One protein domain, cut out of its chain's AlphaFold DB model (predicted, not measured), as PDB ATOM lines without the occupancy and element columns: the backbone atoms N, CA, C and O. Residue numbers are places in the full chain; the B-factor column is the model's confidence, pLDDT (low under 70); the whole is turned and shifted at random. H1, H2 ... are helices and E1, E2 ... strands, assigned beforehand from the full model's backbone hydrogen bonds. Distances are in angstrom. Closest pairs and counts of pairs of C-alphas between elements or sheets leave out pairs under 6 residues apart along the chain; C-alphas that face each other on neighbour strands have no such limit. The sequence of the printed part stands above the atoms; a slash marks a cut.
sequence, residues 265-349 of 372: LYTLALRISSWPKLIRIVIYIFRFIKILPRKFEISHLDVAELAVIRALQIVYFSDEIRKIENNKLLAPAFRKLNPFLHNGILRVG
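Overview. This is residues 265 to 349 of the 372 residues of an uncharacterized protein of Eumeta variegata (UniProt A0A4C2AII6). A long helix, H3, runs through the middle; H1 and H2 pack across one side of it, and a small strand hairpin, E1 and E2, packs with H4 around its last part. Short H5 lies out at that end, its centre the farthest of the elements from the mean of the C-alphas at 21.0 A, and the outline is elongated, 44 by 24 by 20 A. The 85 printed residues hold five named helices, then two antiparallel strands, E1 - E2: mostly helix, and loose, with a radius of gyration of the C-alphas of 15.1 A.

Arrangement. H1, residues 265 to 271, and H2, residues 275 to 288, form a helical hairpin and only just touch, with 3 pairs of C-alphas within 8 A, closest at Ala 269 and Leu 278, 6.6 A. H3, residues 299 to 316, is about perpendicular to both: its residues 307 to 312 touch H1 at 85 degrees, C-alphas 266 and 311 closest at 5.5 A, and its residues 300 to 305 touch H2 at 75 degrees, C-alphas 279 and 304 closest at 5.8 A. H4, residues 318 to 325, is close to H3 but not clearly touching, C-alphas 314 and 321 closest at 7.9 A. H5, residues 332 to 335, is apart from H4. E1, residues 339 to 342, and E2, residues 345 to 348, form an antiparallel hairpin at 140 degrees, with N 340 and O 347 at 2.9 A. The closest C-alphas of H3 and E2, 310 and 345, are 5.9 A apart; those of H4 and E1, 324 and 340, 7.2 A. Every O i to N i+4 pair is within hydrogen-bond range in H1, H2 and H4, and 13 of 14 in H3; H5 is too short for one.

Along the chain. H1 begins at C-alpha 265 (249.327, 222.482, 163.718). H2 is 20.0 A long and H3 26.0 A. E2 ends at C-alpha 348 (253.212, 216.228, 185.088).

Size, cuts and confidence. C-alphas 295 and 332, the farthest apart, are 46.0 A apart. The printed part has no cut and no long link; residue 349 alone has pLDDT under 70.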
ATOM      1  N   LEU A 265     248.577 221.696 162.735       87.19
ATOM      2  CA  LEU A 265     249.327 222.482 163.718       87.19
ATOM      3  C   LEU A 265     250.698 221.866 164.043       87.19
ATOM      4  O   LEU A 265     251.628 222.608 164.342       87.19
ATOM      5  N   TYR A 266     250.846 220.541 163.936       87.50
ATOM      6  CA  TYR A 266     252.137 219.864 164.082       87.50
ATOM      7  C   TYR A 266     253.067 220.202 162.913       87.50
ATOM      8  O   TYR A 266     254.208 220.609 163.126       87.50
ATOM      9  N   THR A 267     252.577 220.105 161.672       85.81
ATOM     10  CA  THR A 267     253.393 220.431 160.490       85.81
ATOM     11  C   THR A 267     253.786 221.904 160.466       85.81
ATOM     12  O   THR A 267     254.916 222.240 160.110       85.81
ATOM     13  N   LEU A 268     252.889 222.789 160.907       86.50
ATOM     14  CA  LEU A 268     253.168 224.211 161.070       86.50
ATOM     15  C   LEU A 268     254.236 224.476 162.145       86.50
ATOM     16  O   LEU A 268     255.116 225.309 161.927       86.50
ATOM     17  N   ALA A 269     254.190 223.753 163.270       86.06
ATOM     18  CA  ALA A 269     255.166 223.883 164.351       86.06
ATOM     19  C   ALA A 269     256.585 223.493 163.912       86.06
ATOM     20  O   ALA A 269     257.533 224.195 164.247       86.06
ATOM     21  N   LEU A 270     256.735 222.442 163.099       83.75
ATOM     22  CA  LEU A 270     258.046 222.023 162.584       83.75
ATOM     23  C   LEU A 270     258.647 222.996 161.560       83.75
ATOM     24  O   LEU A 270     259.863 223.059 161.406       83.75
ATOM     25  N   ARG A 271     257.815 223.765 160.849       84.62
ATOM     26  CA  ARG A 271     258.276 224.725 159.831       84.62
ATOM     27  C   ARG A 271     258.680 226.080 160.410       84.62
ATOM     28  O   ARG A 271     259.294 226.882 159.708       84.62
ATOM     29  N   ILE A 272     258.305 226.378 161.654       84.19
ATOM     30  CA  ILE A 272     258.505 227.695 162.267       84.19
ATOM     31  C   ILE A 272     259.428 227.566 163.477       84.19
ATOM     32  O   ILE A 272     259.022 227.133 164.546       84.19
ATOM     33  N   SER A 273     260.656 228.066 163.336       81.56
ATOM     34  CA  SER A 273     261.702 228.028 164.371       81.56
ATOM     35  C   SER A 273     261.517 229.014 165.536       81.56
ATOM     36  O   SER A 273     262.352 229.083 166.432       81.56
ATOM     37  N   SER A 274     260.447 229.815 165.539       85.56
ATOM     38  CA  SER A 274     260.194 230.837 166.562       85.56
ATOM     39  C   SER A 274     258.838 230.617 167.223       85.56
ATOM     40  O   SER A 274     257.797 230.825 166.596       85.56
ATOM     41  N   TRP A 275     258.850 230.261 168.511       82.81
ATOM     42  CA  TRP A 275     257.634 230.012 169.291       82.81
ATOM     43  C   TRP A 275     256.660 231.206 169.294       82.81
ATOM     44  O   TRP A 275     255.506 231.025 168.905       82.81
ATOM     45  N   PRO A 276     257.082 232.460 169.573       87.75
ATOM     46  CA  PRO A 276     256.166 233.604 169.512       87.75
ATOM     47  C   PRO A 276     255.585 233.848 168.112       87.75
ATOM     48  O   PRO A 276     254.445 234.295 167.977       87.75
ATOM     49  N   LYS A 277     256.358 233.556 167.055       86.81
ATOM     50  CA  LYS A 277     255.896 233.669 165.664       86.81
ATOM     51  C   LYS A 277     254.833 232.612 165.357       86.81
ATOM     52  O   LYS A 277     253.804 232.952 164.779       86.81
ATOM     53  N   LEU A 278     255.063 231.370 165.781       89.81
ATOM     54  CA  LEU A 278     254.124 230.261 165.635       89.81
ATOM     55  C   LEU A 278     252.791 230.571 166.325       89.81
ATOM     56  O   LEU A 278     251.753 230.525 165.672       89.81
ATOM     57  N   ILE A 279     252.820 230.976 167.599       91.81
ATOM     58  CA  ILE A 279     251.609 231.304 168.366       91.81
ATOM     59  C   ILE A 279     250.802 232.416 167.688       91.81
ATOM     60  O   ILE A 279     249.589 232.292 167.525       91.81
ATOM     61  N   ARG A 280     251.460 233.476 167.198       89.62
ATOM     62  CA  ARG A 280     250.772 234.544 166.451       89.62
ATOM     63  C   ARG A 280     250.097 234.021 165.186       89.62
ATOM     64  O   ARG A 280     248.947 234.372 164.938       89.62
ATOM     65  N   ILE A 281     250.778 233.179 164.407       89.75
ATOM     66  CA  ILE A 281     250.215 232.581 163.185       89.75
ATOM     67  C   ILE A 281     248.995 231.717 163.521       89.75
ATOM     68  O   ILE A 281     247.965 231.848 162.863       89.75
ATOM     69  N   VAL A 282     249.066 230.903 164.574       92.38
ATOM     70  CA  VAL A 282     247.933 230.082 165.030       92.38
ATOM     71  C   VAL A 282     246.747 230.953 165.453       92.38
ATOM     72  O   VAL A 282     245.619 230.667 165.059       92.38
ATOM     73  N   ILE A 283     246.979 232.072 166.150       90.56
ATOM     74  CA  ILE A 283     245.920 233.040 166.488       90.56
ATOM     75  C   ILE A 283     245.280 233.632 165.227       90.56
ATOM     76  O   ILE A 283     244.057 233.768 165.166       90.56
ATOM     77  N   TYR A 284     246.074 233.974 164.207       90.06
ATOM     78  CA  TYR A 284     245.535 234.451 162.930       90.06
ATOM     79  C   TYR A 284     244.679 233.388 162.238       90.06
ATOM     80  O   TYR A 284     243.583 233.710 161.776       90.06
ATOM     81  N   ILE A 285     245.128 232.129 162.222       91.00
ATOM     82  CA  ILE A 285     244.357 231.005 161.679       91.00
ATOM     83  C   ILE A 285     243.039 230.860 162.443       91.00
ATOM     84  O   ILE A 285     241.981 230.844 161.823       91.00
ATOM     85  N   PHE A 286     243.074 230.836 163.777       92.62
ATOM     86  CA  PHE A 286     241.883 230.692 164.621       92.62
ATOM     87  C   PHE A 286     240.884 231.836 164.447       92.62
ATOM     88  O   PHE A 286     239.677 231.607 164.497       92.62
ATOM     89  N   ARG A 287     241.351 233.055 164.172       88.50
ATOM     90  CA  ARG A 287     240.478 234.179 163.801       88.50
ATOM     91  C   ARG A 287     239.858 234.013 162.426       88.50
ATOM     92  O   ARG A 287     238.678 234.309 162.253       88.50
ATOM     93  N   PHE A 288     240.642 233.552 161.456       89.62
ATOM     94  CA  PHE A 288     240.171 233.317 160.096       89.62
ATOM     95  C   PHE A 288     239.039 232.280 160.074       89.62
ATOM     96  O   PHE A 288     237.997 232.518 159.467       89.62
ATOM     97  N   ILE A 289     239.193 231.190 160.831       89.88
ATOM     98  CA  ILE A 289     238.177 230.134 160.971       89.88
ATOM     99  C   ILE A 289     237.141 230.410 162.075       89.88
ATOM    100  O   ILE A 289     236.357 229.530 162.413       89.88
ATOM    101  N   LYS A 290     237.105 231.637 162.616       88.44
ATOM    102  CA  LYS A 290     236.116 232.124 163.599       88.44
ATOM    103  C   LYS A 290     236.078 231.369 164.941       88.44
ATOM    104  O   LYS A 290     235.080 231.455 165.649       88.44
ATOM    105  N   ILE A 291     237.159 230.685 165.319       86.12
ATOM    106  CA  ILE A 291     237.339 230.109 166.665       86.12
ATOM    107  C   ILE A 291     237.630 231.211 167.691       86.12
ATOM    108  O   ILE A 291     237.142 231.149 168.814       86.12
ATOM    109  N   LEU A 292     238.411 232.229 167.309       88.69
ATOM    110  CA  LEU A 292     238.718 233.382 168.161       88.69
ATOM    111  C   LEU A 292     238.056 234.663 167.633       88.69
ATOM    112  O   LEU A 292     237.999 234.867 166.414       88.69
ATOM    113  N   PRO A 293     237.609 235.574 168.520       86.12
ATOM    114  CA  PRO A 293     237.051 236.852 168.105       86.12
ATOM    115  C   PRO A 293     238.109 237.751 167.444       86.12
ATOM    116  O   PRO A 293     239.325 237.597 167.616       86.12
ATOM    117  N   ARG A 294     237.635 238.742 166.672       81.00
ATOM    118  CA  ARG A 294     238.507 239.710 165.979       81.00
ATOM    119  C   ARG A 294     239.315 240.571 166.955       81.00
ATOM    120  O   ARG A 294     240.469 240.888 166.667       81.00
ATOM    121  N   LYS A 295     238.734 240.923 168.107       83.88
ATOM    122  CA  LYS A 295     239.425 241.651 169.181       83.88
ATOM    123  C   LYS A 295     240.558 240.787 169.750       83.88
ATOM    124  O   LYS A 295     240.461 239.567 169.750       83.88
ATOM    125  N   PHE A 296     241.681 241.386 170.138       82.12
ATOM    126  CA  PHE A 296     242.773 240.650 170.784       82.12
ATOM    127  C   PHE A 296     242.603 240.681 172.296       82.12
ATOM    128  O   PHE A 296     242.437 241.759 172.862       82.12
ATOM    129  N   GLU A 297     242.689 239.512 172.922       84.00
ATOM    130  CA  GLU A 297     242.761 239.345 174.369       84.00
ATOM    131  C   GLU A 297     243.976 238.478 174.699       84.00
ATOM    132  O   GLU A 297     244.365 237.620 173.904       84.00
ATOM    133  N   ILE A 298     244.599 238.717 175.854       80.44
ATOM    134  CA  ILE A 298     245.826 238.013 176.267       80.44
ATOM    135  C   ILE A 298     245.572 236.501 176.381       80.44
ATOM    136  O   ILE A 298     246.411 235.718 175.948       80.44
ATOM    137  N   SER A 299     244.373 236.107 176.820       82.62
ATOM    138  CA  SER A 299     243.898 234.715 176.896       82.62
ATOM    139  C   SER A 299     243.969 233.952 175.565       82.62
ATOM    140  O   SER A 299     244.018 232.724 175.544       82.62
ATOM    141  N   HIS A 300     244.001 234.651 174.425       85.62
ATOM    142  CA  HIS A 300     244.144 234.021 173.111       85.62
ATOM    143  C   HIS A 300     245.517 233.372 172.912       85.62
ATOM    144  O   HIS A 300     245.633 232.441 172.110       85.62
ATOM    145  N   LEU A 301     246.546 233.869 173.609       84.00
ATOM    146  CA  LEU A 301     247.878 233.267 173.606       84.00
ATOM    147  C   LEU A 301     247.814 231.861 174.201       84.00
ATOM    148  O   LEU A 301     248.274 230.924 173.552       84.00
ATOM    149  N   ASP A 302     247.141 231.709 175.342       83.81
ATOM    150  CA  ASP A 302     246.994 230.426 176.034       83.81
ATOM    151  C   ASP A 302     246.221 229.414 175.179       83.81
ATOM    152  O   ASP A 302     246.619 228.259 175.042       83.81
ATOM    153  N   VAL A 303     245.138 229.851 174.525       86.31
ATOM    154  CA  VAL A 303     244.340 228.989 173.634       86.31
ATOM    155  C   VAL A 303     245.175 228.473 172.457       86.31
ATOM    156  O   VAL A 303     245.118 227.287 172.123       86.31
ATOM    157  N   ALA A 304     245.957 229.348 171.823       87.69
ATOM    158  CA  ALA A 304     246.817 228.969 170.707       87.69
ATOM    159  C   ALA A 304     247.978 228.068 171.154       87.69
ATOM    160  O   ALA A 304     248.296 227.093 170.471       87.69
ATOM    161  N   GLU A 305     248.571 228.352 172.312       89.31
ATOM    162  CA  GLU A 305     249.631 227.547 172.914       89.31
ATOM    163  C   GLU A 305     249.156 226.125 173.221       89.31
ATOM    164  O   GLU A 305     249.754 225.152 172.755       89.31
ATOM    165  N   LEU A 306     248.028 225.987 173.918       88.00
ATOM    166  CA  LEU A 306     247.463 224.684 174.262       88.00
ATOM    167  C   LEU A 306     247.088 223.870 173.016       88.00
ATOM    168  O   LEU A 306     247.266 222.651 173.005       88.00
ATOM    169  N   ALA A 307     246.624 224.521 171.945       88.12
ATOM    170  CA  ALA A 307     246.305 223.841 170.692       88.12
ATOM    171  C   ALA A 307     247.544 223.260 169.991       88.12
ATOM    172  O   ALA A 307     247.507 222.119 169.521       88.12
ATOM    173  N   VAL A 308     248.652 224.009 169.948       89.06
ATOM    174  CA  VAL A 308     249.929 223.528 169.390       89.06
ATOM    175  C   VAL A 308     250.480 222.375 170.224       89.06
ATOM    176  O   VAL A 308     250.866 221.340 169.682       89.06
ATOM    177  N   ILE A 309     250.464 222.521 171.548       87.56
ATOM    178  CA  ILE A 309     250.939 221.493 172.477       87.56
ATOM    179  C   ILE A 309     250.133 220.207 172.320       87.56
ATOM    180  O   ILE A 309     250.715 219.128 172.242       87.56
ATOM    181  N   ARG A 310     248.805 220.301 172.213       87.25
ATOM    182  CA  ARG A 310     247.948 219.134 171.990       87.25
ATOM    183  C   ARG A 310     248.277 218.430 170.672       87.25
ATOM    184  O   ARG A 310     248.361 217.205 170.648       87.25
ATOM    185  N   ALA A 311     248.509 219.185 169.597       87.00
ATOM    186  CA  ALA A 311     248.900 218.620 168.307       87.00
ATOM    187  C   ALA A 311     250.247 217.877 168.377       87.00
ATOM    188  O   ALA A 311     250.367 216.784 167.831       87.00
ATOM    189  N   LEU A 312     251.234 218.429 169.091       86.00
ATOM    190  CA  LEU A 312     252.523 217.769 169.333       86.00
ATOM    191  C   LEU A 312     252.357 216.504 170.183       86.00
ATOM    192  O   LEU A 312     252.906 215.454 169.854       86.00
ATOM    193  N   GLN A 313     251.569 216.579 171.256       87.75
ATOM    194  CA  GLN A 313     251.388 215.454 172.167       87.75
ATOM    195  C   GLN A 313     250.666 214.269 171.530       87.75
ATOM    196  O   GLN A 313     251.020 213.130 171.815       87.75
ATOM    197  N   ILE A 314     249.716 214.509 170.626       82.56
ATOM    198  CA  ILE A 314     249.072 213.433 169.860       82.56
ATOM    199  C   ILE A 314     250.089 212.683 168.989       82.56
ATOM    200  O   ILE A 314     249.932 211.487 168.778       82.56
ATOM    201  N   VAL A 315     251.136 213.345 168.492       83.50
ATOM    202  CA  VAL A 315     252.143 212.696 167.638       83.50
ATOM    203  C   VAL A 315     253.195 211.942 168.458       83.50
ATOM    204  O   VAL A 315     253.582 210.838 168.070       83.50
ATOM    205  N   TYR A 316     253.653 212.519 169.572       83.56
ATOM    206  CA  TYR A 316     254.757 211.967 170.369       83.56
ATOM    207  C   TYR A 316     254.325 211.089 171.548       83.56
ATOM    208  O   TYR A 316     255.083 210.210 171.939       83.56
ATOM    209  N   PHE A 317     253.137 211.320 172.110       84.75
ATOM    210  CA  PHE A 317     252.668 210.695 173.355       84.75
ATOM    211  C   PHE A 317     251.292 210.028 173.198       84.75
ATOM    212  O   PHE A 317     250.538 209.909 174.166       84.75
ATOM    213  N   SER A 318     250.922 209.608 171.979       84.00
ATOM    214  CA  SER A 318     249.608 208.995 171.722       84.00
ATOM    215  C   SER A 318     249.342 207.769 172.585       84.00
ATOM    216  O   SER A 318     248.203 207.530 172.987       84.00
ATOM    217  N   ASP A 319     250.378 206.976 172.841       82.50
ATOM    218  CA  ASP A 319     250.258 205.706 173.547       82.50
ATOM    219  C   ASP A 319     250.136 205.931 175.052       82.50
ATOM    220  O   ASP A 319     249.338 205.268 175.717       82.50
ATOM    221  N   GLU A 320     250.879 206.895 175.592       85.50
ATOM    222  CA  GLU A 320     250.782 207.336 176.980       85.50
ATOM    223  C   GLU A 320     249.406 207.942 177.263       85.50
ATOM    224  O   GLU A 320     248.775 207.566 178.251       85.50
ATOM    225  N   ILE A 321     248.905 208.811 176.377       84.88
ATOM    226  CA  ILE A 321     247.569 209.413 176.503       84.88
ATOM    227  C   ILE A 321     246.499 208.318 176.525       84.88
ATOM    228  O   ILE A 321     245.733 208.241 177.486       84.88
ATOM    229  N   ARG A 322     246.506 207.398 175.547       86.06
ATOM    230  CA  ARG A 322     245.548 206.277 175.499       86.06
ATOM    231  C   ARG A 322     245.622 205.388 176.737       86.06
ATOM    232  O   ARG A 322     244.603 204.858 177.173       86.06
ATOM    233  N   LYS A 323     246.815 205.165 177.294       87.38
ATOM    234  CA  LYS A 323     246.980 204.356 178.509       87.38
ATOM    235  C   LYS A 323     246.374 205.048 179.727       87.38
ATOM    236  O   LYS A 323     245.677 204.374 180.476       87.38
ATOM    237  N   ILE A 324     246.569 206.358 179.890       86.56
ATOM    238  CA  ILE A 324     245.954 207.117 180.990       86.56
ATOM    239  C   ILE A 324     244.428 207.150 180.841       86.56
ATOM    240  O   ILE A 324     243.733 206.865 181.810       86.56
ATOM    241  N   GLU A 325     243.901 207.417 179.641       86.44
ATOM    242  CA  GLU A 325     242.448 207.441 179.382       86.44
ATOM    243  C   GLU A 325     241.766 206.105 179.707       86.44
ATOM    244  O   GLU A 325     240.642 206.080 180.198       86.44
ATOM    245  N   ASN A 326     242.463 204.989 179.476       87.88
ATOM    246  CA  ASN A 326     241.956 203.641 179.736       87.88
ATOM    247  C   ASN A 326     242.365 203.074 181.109       87.88
ATOM    248  O   ASN A 326     242.270 201.862 181.309       87.88
ATOM    249  N   ASN A 327     242.855 203.905 182.039       83.25
ATOM    250  CA  ASN A 327     243.324 203.488 183.370       83.25
ATOM    251  C   ASN A 327     244.363 202.344 183.349       83.25
ATOM    252  O   ASN A 327     244.391 201.481 184.228       83.25
ATOM    253  N   LYS A 328     245.235 202.320 182.335       85.69
ATOM    254  CA  LYS A 328     246.323 201.341 182.194       85.69
ATOM    255  C   LYS A 328     247.633 201.886 182.757       85.69
ATOM    256  O   LYS A 328     247.934 203.076 182.676       85.69
ATOM    257  N   LEU A 329     248.460 200.984 183.284       82.31
ATOM    258  CA  LEU A 329     249.769 201.331 183.837       82.31
ATOM    259  C   LEU A 329     250.736 201.821 182.745       82.31
ATOM    260  O   LEU A 329     250.927 201.175 181.714       82.31
ATOM    261  N   LEU A 330     251.393 202.950 183.014       82.75
ATOM    262  CA  LEU A 330     252.471 203.492 182.187       82.75
ATOM    263  C   LEU A 330     253.816 202.818 182.485       82.75
ATOM    264  O   LEU A 330     254.025 202.210 183.541       82.75
ATOM    265  N   ALA A 331     254.773 202.983 181.569       79.19
ATOM    266  CA  ALA A 331     256.134 202.497 181.768       79.19
ATOM    267  C   ALA A 331     256.757 203.075 183.063       79.19
ATOM    268  O   ALA A 331     256.436 204.202 183.456       79.19
ATOM    269  N   PRO A 332     257.658 202.334 183.745       75.62
ATOM    270  CA  PRO A 332     258.248 202.758 185.019       75.62
ATOM    271  C   PRO A 332     258.868 204.164 184.996       75.62
ATOM    272  O   PRO A 332     258.780 204.884 185.986       75.62
ATOM    273  N   ALA A 333     259.458 204.570 183.866       74.50
ATOM    274  CA  ALA A 333     260.048 205.896 183.687       74.50
ATOM    275  C   ALA A 333     259.002 207.023 183.753       74.50
ATOM    276  O   ALA A 333     259.210 208.004 184.463       74.50
ATOM    277  N   PHE A 334     257.852 206.852 183.091       74.06
ATOM    278  CA  PHE A 334     256.766 207.836 183.099       74.06
ATOM    279  C   PHE A 334     256.029 207.874 184.436       74.06
ATOM    280  O   PHE A 334     255.649 208.948 184.881       74.06
ATOM    281  N   ARG A 335     255.886 206.741 185.137       75.62
ATOM    282  CA  ARG A 335     255.226 206.704 186.458       75.62
ATOM    283  C   ARG A 335     255.907 207.596 187.501       75.62
ATOM    284  O   ARG A 335     255.221 208.191 188.324       75.62
ATOM    285  N   LYS A 336     257.236 207.754 187.432       75.81
ATOM    286  CA  LYS A 336     257.998 208.653 188.323       75.81
ATOM    287  C   LYS A 336     257.622 210.131 188.172       75.81
ATOM    288  O   LYS A 336     257.884 210.912 189.078       75.81
ATOM    289  N   LEU A 337     257.043 210.505 187.033       71.75
ATOM    290  CA  LEU A 337     256.644 211.873 186.708       71.75
ATOM    291  C   LEU A 337     255.203 212.186 187.151       71.75
ATOM    292  O   LEU A 337     254.726 213.287 186.921       71.75
ATOM    293  N   ASN A 338     254.494 211.233 187.768       75.56
ATOM    294  CA  ASN A 338     253.084 211.373 188.150       75.56
ATOM    295  C   ASN A 338     252.215 212.048 187.056       75.56
ATOM    296  O   ASN A 338     251.657 213.127 187.283       75.56
ATOM    297  N   PRO A 339     252.187 211.497 185.828       81.25
ATOM    298  CA  PRO A 339     251.521 212.133 184.704       81.25
ATOM    299  C   PRO A 339     250.001 212.026 184.835       81.25
ATOM    300  O   PRO A 339     249.470 210.978 185.199       81.25
ATOM    301  N   PHE A 340     249.302 213.098 184.476       83.50
ATOM    302  CA  PHE A 340     247.843 213.161 184.479       83.50
ATOM    303  C   PHE A 340     247.327 213.921 183.255       83.50
ATOM    304  O   PHE A 340     248.052 214.700 182.633       83.50
ATOM    305  N   LEU A 341     246.065 213.689 182.896       84.44
ATOM    306  CA  LEU A 341     245.396 214.417 181.821       84.44
ATOM    307  C   LEU A 341     244.556 215.554 182.399       84.44
ATOM    308  O   LEU A 341     243.758 215.351 183.309       84.44
ATOM    309  N   HIS A 342     244.703 216.748 181.828       81.62
ATOM    310  CA  HIS A 342     243.847 217.894 182.122       81.62
ATOM    311  C   HIS A 342     243.441 218.565 180.811       81.62
ATOM    312  O   HIS A 342     244.302 218.970 180.031       81.62
ATOM    313  N   ASN A 343     242.132 218.655 180.550       78.44
ATOM    314  CA  ASN A 343     241.560 219.179 179.301       78.44
ATOM    315  C   ASN A 343     242.140 218.527 178.026       78.44
ATOM    316  O   ASN A 343     242.366 219.192 177.015       78.44
ATOM    317  N   GLY A 344     242.402 217.214 178.075       76.88
ATOM    318  CA  GLY A 344     242.943 216.446 176.945       76.88
ATOM    319  C   GLY A 344     244.424 216.701 176.640       76.88
ATOM    320  O   GLY A 344     244.876 216.378 175.544       76.88
ATOM    321  N   ILE A 345     245.166 217.297 177.579       83.38
ATOM    322  CA  ILE A 345     246.610 217.550 177.487       83.38
ATOM    323  C   ILE A 345     247.315 216.793 178.612       83.38
ATOM    324  O   ILE A 345     246.899 216.854 179.772       83.38
ATOM    325  N   LEU A 346     248.394 216.096 178.261       83.38
ATOM    326  CA  LEU A 346     249.273 215.392 179.185       83.38
ATOM    327  C   LEU A 346     250.095 216.396 180.003       83.38
ATOM    328  O   LEU A 346     250.807 217.244 179.448       83.38
ATOM    329  N   ARG A 347     250.002 216.288 181.327       81.62
ATOM    330  CA  ARG A 347     250.687 217.125 182.322       81.62
ATOM    331  C   ARG A 347     251.420 216.255 183.343       81.62
ATOM    332  O   ARG A 347     251.200 215.050 183.408       81.62
ATOM    333  N   VAL A 348     252.317 216.872 184.109       75.88
ATOM    334  CA  VAL A 348     253.212 216.228 185.088       75.88
ATOM    335  C   VAL A 348     252.937 216.813 186.468       75.88
ATOM    336  O   VAL A 348     252.930 218.034 186.610       75.88
ATOM    337  N   GLY A 349     252.719 215.966 187.475       63.91
ATOM    338  CA  GLY A 349     252.541 216.389 188.869       63.91
ATOM    339  C   GLY A 349     253.843 216.434 189.685       63.91
ATOM    340  O   GLY A 349     254.906 216.004 189.237       63.91
TER     341      GLY A 349